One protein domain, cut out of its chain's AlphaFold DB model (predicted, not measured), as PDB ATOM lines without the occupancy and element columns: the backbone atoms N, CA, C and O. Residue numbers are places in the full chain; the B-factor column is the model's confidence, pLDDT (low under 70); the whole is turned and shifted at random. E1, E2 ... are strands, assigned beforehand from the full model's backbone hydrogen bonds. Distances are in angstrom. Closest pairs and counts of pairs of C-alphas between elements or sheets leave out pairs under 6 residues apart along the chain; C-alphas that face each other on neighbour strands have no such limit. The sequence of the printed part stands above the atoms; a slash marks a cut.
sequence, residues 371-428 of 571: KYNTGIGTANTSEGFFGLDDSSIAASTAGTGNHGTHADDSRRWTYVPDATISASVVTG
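What this domain is: This is residues 371 to 428 of the 571 residues of an uncharacterized protein of Rhodobiaceae bacterium (UniProt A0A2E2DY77). Little regular structure is present: one long bent strand, E2, runs along a loose rod with E1 and E3 beside it, the small hairpin E4 and E5 sits near it, and the loop of residues 390 to 411 makes one end. The 58 printed residues include five named strands, E1 to E5 in order, and no named helix; the class is all strand, with 23 residues in named elements. E1 - E2 - E3 is a meander, each strand the antiparallel neighbour of the one before. The radius of gyration of the C-alphas is 14.4 A, the spans 45 by 19 by 14 A.

Where its parts are: E2, residues 381 to 389, spans 22.4 A from C-alpha 381 at (137.284, 184.224, 220.720). E3 is residues 412 to 416, 11.8 A; E1 is 371 to 373, E4 420 to 422, and E5 425 to 427, ending at (132.690, 189.129, 205.696).

How they stand to each other: E2 bends by 57 degrees at residue 386. Within hydrogen-bond range are N 382 and O 372 of hairpin E1 and E2, 2.8 A, N 385 and O 416 of hairpin E2 and E3, 2.8 A, and N 420 and O 427 of antiparallel hairpin E4 and E5, 2.9 A. E1 and E4 are apart.

The domain as a whole: The printed part has no cut. The 22-residue link E2 to E3 is long; within it, residues 391 to 410 have pLDDT under 70.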
ATOM      1  N   LYS A 371     129.887 187.957 220.265       92.88
ATOM      2  CA  LYS A 371     131.197 187.349 220.519       92.88
ATOM      3  C   LYS A 371     131.021 186.111 221.372       92.88
ATOM      4  O   LYS A 371     130.192 186.100 222.281       92.88
ATOM      5  N   TYR A 372     131.787 185.073 221.082       92.69
ATOM      6  CA  TYR A 372     131.734 183.827 221.832       92.69
ATOM      7  C   TYR A 372     133.089 183.135 221.842       92.69
ATOM      8  O   TYR A 372     133.927 183.354 220.967       92.69
ATOM      9  N   ASN A 373     133.300 182.281 222.840       91.75
ATOM     10  CA  ASN A 373     134.519 181.495 222.929       91.75
ATOM     11  C   ASN A 373     134.359 180.184 222.155       91.75
ATOM     12  O   ASN A 373     133.402 179.442 222.373       91.75
ATOM     13  N   THR A 374     135.317 179.874 221.287       90.69
ATOM     14  CA  THR A 374     135.424 178.590 220.578       90.69
ATOM     15  C   THR A 374     136.167 177.532 221.402       90.69
ATOM     16  O   THR A 374     136.160 176.355 221.049       90.69
ATOM     17  N   GLY A 375     136.789 177.928 222.520       90.25
ATOM     18  CA  GLY A 375     137.565 177.067 223.413       90.25
ATOM     19  C   GLY A 375     138.061 177.803 224.665       90.25
ATOM     20  O   GLY A 375     137.627 178.912 224.965       90.25
ATOM     21  N   ILE A 376     138.983 177.190 225.412       88.31
ATOM     22  CA  ILE A 376     139.571 177.768 226.636       88.31
ATOM     23  C   ILE A 376     140.799 178.616 226.271       88.31
ATOM     24  O   ILE A 376     141.675 178.129 225.565       88.31
ATOM     25  N   GLY A 377     140.901 179.849 226.776       82.31
ATOM     26  CA  GLY A 377     142.050 180.748 226.569       82.31
ATOM     27  C   GLY A 377     141.702 182.013 225.777       82.31
ATOM     28  O   GLY A 377     140.726 182.044 225.035       82.31
ATOM     29  N   THR A 378     142.502 183.070 225.932       80.38
ATOM     30  CA  THR A 378     142.214 184.416 225.392       80.38
ATOM     31  C   THR A 378     142.302 184.527 223.868       80.38
ATOM     32  O   THR A 378     141.796 185.491 223.309       80.38
ATOM     33  N   ALA A 379     142.915 183.552 223.191       83.62
ATOM     34  CA  ALA A 379     142.995 183.498 221.729       83.62
ATOM     35  C   ALA A 379     141.791 182.794 221.070       83.62
ATOM     36  O   ALA A 379     141.680 182.794 219.850       83.62
ATOM     37  N   ASN A 380     140.896 182.187 221.858       86.44
ATOM     38  CA  ASN A 380     139.790 181.368 221.358       86.44
ATOM     39  C   ASN A 380     138.464 182.134 221.343       86.44
ATOM     40  O   ASN A 380     137.444 181.609 221.774       86.44
ATOM     41  N   THR A 381     138.479 183.383 220.883       90.06
ATOM     42  CA  THR A 381     137.284 184.224 220.720       90.06
ATOM     43  C   THR A 381     136.932 184.340 219.243       90.06
ATOM     44  O   THR A 381     137.806 184.644 218.435       90.06
ATOM     45  N   SER A 382     135.661 184.158 218.899       93.06
ATOM     46  CA  SER A 382     135.110 184.464 217.578       93.06
ATOM     47  C   SER A 382     134.125 185.623 217.688       93.06
ATOM     48  O   SER A 382     133.463 185.793 218.716       93.06
ATOM     49  N   GLU A 383     134.027 186.405 216.622       95.38
ATOM     50  CA  GLU A 383     132.965 187.380 216.406       95.38
ATOM     51  C   GLU A 383     132.029 186.828 215.334       95.38
ATOM     52  O   GLU A 383     132.468 186.194 214.381       95.38
ATOM     53  N   GLY A 384     130.734 187.020 215.515       95.19
ATOM     54  CA  GLY A 384     129.711 186.611 214.574       95.19
ATOM     55  C   GLY A 384     128.704 187.727 214.341       95.19
ATOM     56  O   GLY A 384     128.660 188.715 215.075       95.19
ATOM     57  N   PHE A 385     127.897 187.570 213.299       95.25
ATOM     58  CA  PHE A 385     126.909 188.543 212.856       95.25
ATOM     59  C   PHE A 385     125.583 187.872 212.505       95.25
ATOM     60  O   PHE A 385     125.543 186.783 211.923       95.25
ATOM     61  N   PHE A 386     124.490 188.554 212.836       94.25
ATOM     62  CA  PHE A 386     123.142 188.211 212.406       94.25
ATOM     63  C   PHE A 386     122.408 189.476 211.961       94.25
ATOM     64  O   PHE A 386     122.176 190.375 212.774       94.25
ATOM     65  N   GLY A 387     122.034 189.562 210.685       93.00
ATOM     66  CA  GLY A 387     121.405 190.770 210.155       93.00
ATOM     67  C   GLY A 387     121.261 190.809 208.642       93.00
ATOM     68  O   GLY A 387     121.482 189.816 207.954       93.00
ATOM     69  N   LEU A 388     120.889 191.978 208.132       89.50
ATOM     70  CA  LEU A 388     120.851 192.283 206.711       89.50
ATOM     71  C   LEU A 388     122.279 192.469 206.192       89.50
ATOM     72  O   LEU A 388     122.975 193.385 206.625       89.50
ATOM     73  N   ASP A 389     122.667 191.590 205.275       83.62
ATOM     74  CA  ASP A 389     123.851 191.725 204.434       83.62
ATOM     75  C   ASP A 389     123.446 192.545 203.203       83.62
ATOM     76  O   ASP A 389     122.653 192.092 202.366       83.62
ATOM     77  N   ASP A 390     123.909 193.788 203.185       76.62
ATOM     78  CA  ASP A 390     123.771 194.753 202.094       76.62
ATOM     79  C   ASP A 390     125.076 194.852 201.292       76.62
ATOM     80  O   ASP A 390     125.127 195.516 200.259       76.62
ATOM     81  N   SER A 391     126.138 194.173 201.747       66.94
ATOM     82  CA  SER A 391     127.424 194.164 201.075       66.94
ATOM     83  C   SER A 391     127.310 193.510 199.688       66.94
ATOM     84  O   SER A 391     126.983 192.330 199.520       66.94
ATOM     85  N   SER A 392     127.573 194.295 198.643       58.34
ATOM     86  CA  SER A 392     127.509 193.830 197.262       58.34
ATOM     87  C   SER A 392     128.503 192.683 197.038       58.34
ATOM     88  O   SER A 392     129.708 192.907 196.888       58.34
ATOM     89  N   ILE A 393     128.032 191.436 196.933       54.19
ATOM     90  CA  ILE A 393     128.801 190.384 196.251       54.19
ATOM     91  C   ILE A 393     128.596 190.629 194.755       54.19
ATOM     92  O   ILE A 393     127.705 190.061 194.123       54.19
ATOM     93  N   ALA A 394     129.369 191.582 194.236       46.16
ATOM     94  CA  ALA A 394     129.185 192.216 192.943       46.16
ATOM     95  C   ALA A 394     129.012 191.226 191.776       46.16
ATOM     96  O   ALA A 394     129.933 190.493 191.415       46.16
ATOM     97  N   ALA A 395     127.876 191.328 191.083       44.12
ATOM     98  CA  ALA A 395     127.849 191.214 189.629       44.12
ATOM     99  C   ALA A 395     128.066 192.620 189.038       44.12
ATOM    100  O   ALA A 395     127.127 193.395 188.909       44.12
ATOM    101  N   SER A 396     129.340 192.940 188.787       42.72
ATOM    102  CA  SER A 396     129.983 193.925 187.879       42.72
ATOM    103  C   SER A 396     129.248 195.136 187.251       42.72
ATOM    104  O   SER A 396     129.790 195.710 186.310       42.72
ATOM    105  N   THR A 397     128.096 195.596 187.735       49.75
ATOM    106  CA  THR A 397     127.417 196.808 187.216       49.75
ATOM    107  C   THR A 397     127.131 197.839 188.310       49.75
ATOM    108  O   THR A 397     126.347 198.763 188.106       49.75
ATOM    109  N   ALA A 398     127.766 197.690 189.476       52.16
ATOM    110  CA  ALA A 398     127.680 198.646 190.571       52.16
ATOM    111  C   ALA A 398     128.407 199.951 190.197       52.16
ATOM    112  O   ALA A 398     129.589 199.937 189.849       52.16
ATOM    113  N   GLY A 399     127.688 201.072 190.243       54.94
ATOM    114  CA  GLY A 399     128.249 202.421 190.130       54.94
ATOM    115  C   GLY A 399     128.364 203.077 191.508       54.94
ATOM    116  O   GLY A 399     127.837 202.559 192.485       54.94
ATOM    117  N   THR A 400     128.974 204.261 191.591       51.12
ATOM    118  CA  THR A 400     129.234 205.003 192.848       51.12
ATOM    119  C   THR A 400     127.989 205.453 193.636       51.12
ATOM    120  O   THR A 400     128.126 206.155 194.630       51.12
ATOM    121  N   GLY A 401     126.779 205.094 193.195       54.97
ATOM    122  CA  GLY A 401     125.512 205.386 193.878       54.97
ATOM    123  C   GLY A 401     124.458 204.285 193.737       54.97
ATOM    124  O   GLY A 401     123.293 204.510 194.039       54.97
ATOM    125  N   ASN A 402     124.854 203.113 193.237       53.72
ATOM    126  CA  ASN A 402     124.011 201.925 193.165       53.72
ATOM    127  C   ASN A 402     124.925 200.728 193.410       53.72
ATOM    128  O   ASN A 402     125.553 200.217 192.476       53.72
ATOM    129  N   HIS A 403     125.062 200.352 194.676       57.19
ATOM    130  CA  HIS A 403     125.777 199.145 195.046       57.19
ATOM    131  C   HIS A 403     124.851 197.984 194.716       57.19
ATOM    132  O   HIS A 403     123.785 197.824 195.302       57.19
ATOM    133  N   GLY A 404     125.211 197.262 193.653       52.34
ATOM    134  CA  GLY A 404     124.423 196.144 193.168       52.34
ATOM    135  C   GLY A 404     124.169 195.174 194.309       52.34
ATOM    136  O   GLY A 404     125.086 194.786 195.031       52.34
ATOM    137  N   THR A 405     122.918 194.772 194.446       55.09
ATOM    138  CA  THR A 405     122.526 193.609 195.224       55.09
ATOM    139  C   THR A 405     123.277 192.363 194.710       55.09
ATOM    140  O   THR A 405     124.051 192.430 193.747       55.09
ATOM    141  N   HIS A 406     123.149 191.209 195.375       60.84
ATOM    142  CA  HIS A 406     123.801 189.976 194.903       60.84
ATOM    143  C   HIS A 406     123.535 189.735 193.401       60.84
ATOM    144  O   HIS A 406     122.625 190.317 192.833       60.84
ATOM    145  N   ALA A 407     124.265 188.838 192.727       59.06
ATOM    146  CA  ALA A 407     124.101 188.578 191.282       59.06
ATOM    147  C   ALA A 407     122.667 188.208 190.795       59.06
ATOM    148  O   ALA A 407     122.475 187.905 189.619       59.06
ATOM    149  N   ASP A 408     121.693 188.094 191.696       64.75
ATOM    150  CA  ASP A 408     120.256 187.896 191.483       64.75
ATOM    151  C   ASP A 408     119.391 189.097 191.929       64.75
ATOM    152  O   ASP A 408     118.187 188.951 192.133       64.75
ATOM    153  N   ASP A 409     120.017 190.248 192.119       64.31
ATOM    154  CA  ASP A 409     119.508 191.490 192.675       64.31
ATOM    155  C   ASP A 409     118.834 191.392 194.068       64.31
ATOM    156  O   ASP A 409     118.031 192.251 194.442       64.31
ATOM    157  N   SER A 410     119.181 190.389 194.889       68.31
ATOM    158  CA  SER A 410     118.620 190.219 196.244       68.31
ATOM    159  C   SER A 410     119.425 190.907 197.361       68.31
ATOM    160  O   SER A 410     120.648 191.001 197.287       68.31
ATOM    161  N   ARG A 411     118.734 191.322 198.437       74.75
ATOM    162  CA  ARG A 411     119.321 191.570 199.770       74.75
ATOM    163  C   ARG A 411     119.039 190.372 200.671       74.75
ATOM    164  O   ARG A 411     117.947 189.801 200.583       74.75
ATOM    165  N   ARG A 412     119.986 189.977 201.525       81.06
ATOM    166  CA  ARG A 412     119.879 188.721 202.285       81.06
ATOM    167  C   ARG A 412     119.971 188.948 203.781       81.06
ATOM    168  O   ARG A 412     120.919 189.540 204.281       81.06
ATOM    169  N   TRP A 413     119.001 188.398 204.504       87.00
ATOM    170  CA  TRP A 413     119.153 188.210 205.939       87.00
ATOM    171  C   TRP A 413     120.100 187.036 206.183       87.00
ATOM    172  O   TRP A 413     119.856 185.928 205.703       87.00
ATOM    173  N   THR A 414     121.189 187.287 206.896       89.12
ATOM    174  CA  THR A 414     122.372 186.436 206.891       89.12
ATOM    175  C   THR A 414     122.883 186.183 208.305       89.12
ATOM    176  O   THR A 414     122.899 187.071 209.156       89.12
ATOM    177  N   TYR A 415     123.331 184.949 208.533       93.88
ATOM    178  CA  TYR A 415     124.064 184.525 209.721       93.88
ATOM    179  C   TYR A 415     125.511 184.181 209.342       93.88
ATOM    180  O   TYR A 415     125.736 183.375 208.434       93.88
ATOM    181  N   VAL A 416     126.480 184.789 210.027       94.31
ATOM    182  CA  VAL A 416     127.923 184.597 209.805       94.31
ATOM    183  C   VAL A 416     128.587 184.337 211.167       94.31
ATOM    184  O   VAL A 416     128.768 185.286 211.924       94.31
ATOM    185  N   PRO A 417     128.890 183.083 211.551       94.50
ATOM    186  CA  PRO A 417     129.457 182.760 212.868       94.50
ATOM    187  C   PRO A 417     130.928 183.180 213.053       94.50
ATOM    188  O   PRO A 417     131.381 183.337 214.182       94.50
ATOM    189  N   ASP A 418     131.664 183.346 211.957       93.19
ATOM    190  CA  ASP A 418     133.076 183.737 211.877       93.19
ATOM    191  C   ASP A 418     133.220 185.107 211.190       93.19
ATOM    192  O   ASP A 418     134.010 185.299 210.262       93.19
ATOM    193  N   ALA A 419     132.391 186.059 211.613       93.56
ATOM    194  CA  ALA A 419     132.321 187.379 211.019       93.56
ATOM    195  C   ALA A 419     133.611 188.178 211.250       93.56
ATOM    196  O   ALA A 419     134.123 188.275 212.363       93.56
ATOM    197  N   THR A 420     134.081 188.837 210.195       93.25
ATOM    198  CA  THR A 420     134.982 189.988 210.293       93.25
ATOM    199  C   THR A 420     134.191 191.234 209.927       93.25
ATOM    200  O   THR A 420     133.704 191.333 208.799       93.25
ATOM    201  N   ILE A 421     134.055 192.168 210.875       90.69
ATOM    202  CA  ILE A 421     133.285 193.405 210.706       90.69
ATOM    203  C   ILE A 421     134.247 194.593 210.652       90.69
ATOM    204  O   ILE A 421     134.915 194.907 211.635       90.69
ATOM    205  N   SER A 422     134.310 195.278 209.512       88.25
ATOM    206  CA  SER A 422     135.131 196.482 209.331       88.25
ATOM    207  C   SER A 422     134.293 197.588 208.709       88.25
ATOM    208  O   SER A 422     133.676 197.368 207.673       88.25
ATOM    209  N   ALA A 423     134.235 198.759 209.354       82.94
ATOM    210  CA  ALA A 423     133.387 199.884 208.935       82.94
ATOM    211  C   ALA A 423     131.928 199.470 208.632       82.94
ATOM    212  O   ALA A 423     131.329 199.928 207.663       82.94
ATOM    213  N   SER A 424     131.375 198.574 209.461       86.12
ATOM    214  CA  SER A 424     130.030 198.003 209.294       86.12
ATOM    215  C   SER A 424     129.826 197.176 208.015       86.12
ATOM    216  O   SER A 424     128.693 197.011 207.588       86.12
ATOM    217  N   VAL A 425     130.895 196.624 207.435       86.81
ATOM    218  CA  VAL A 425     130.843 195.619 206.360       86.81
ATOM    219  C   VAL A 425     131.291 194.267 206.911       86.81
ATOM    220  O   VAL A 425     132.361 194.155 207.514       86.81
ATOM    221  N   VAL A 426     130.463 193.248 206.713       89.19
ATOM    222  CA  VAL A 426     130.575 191.897 207.254       89.19
ATOM    223  C   VAL A 426     131.114 190.964 206.178       89.19
ATOM    224  O   VAL A 426     130.570 190.825 205.089       89.19
ATOM    225  N   THR A 427     132.171 190.235 206.513       88.44
ATOM    226  CA  THR A 427     132.690 189.129 205.696       88.44
ATOM    227  C   THR A 427     132.822 187.874 206.549       88.44
ATOM    228  O   THR A 427     132.828 187.964 207.773       88.44
ATOM    229  N   GLY A 428     132.887 186.698 205.925       90.06
ATOM    230  CA  GLY A 428     132.997 185.419 206.631       90.06
ATOM    231  C   GLY A 428     132.201 184.303 205.962       90.06
ATOM    232  O   GLY A 428     131.565 184.496 204.917       90.06
TER     233      GLY A 428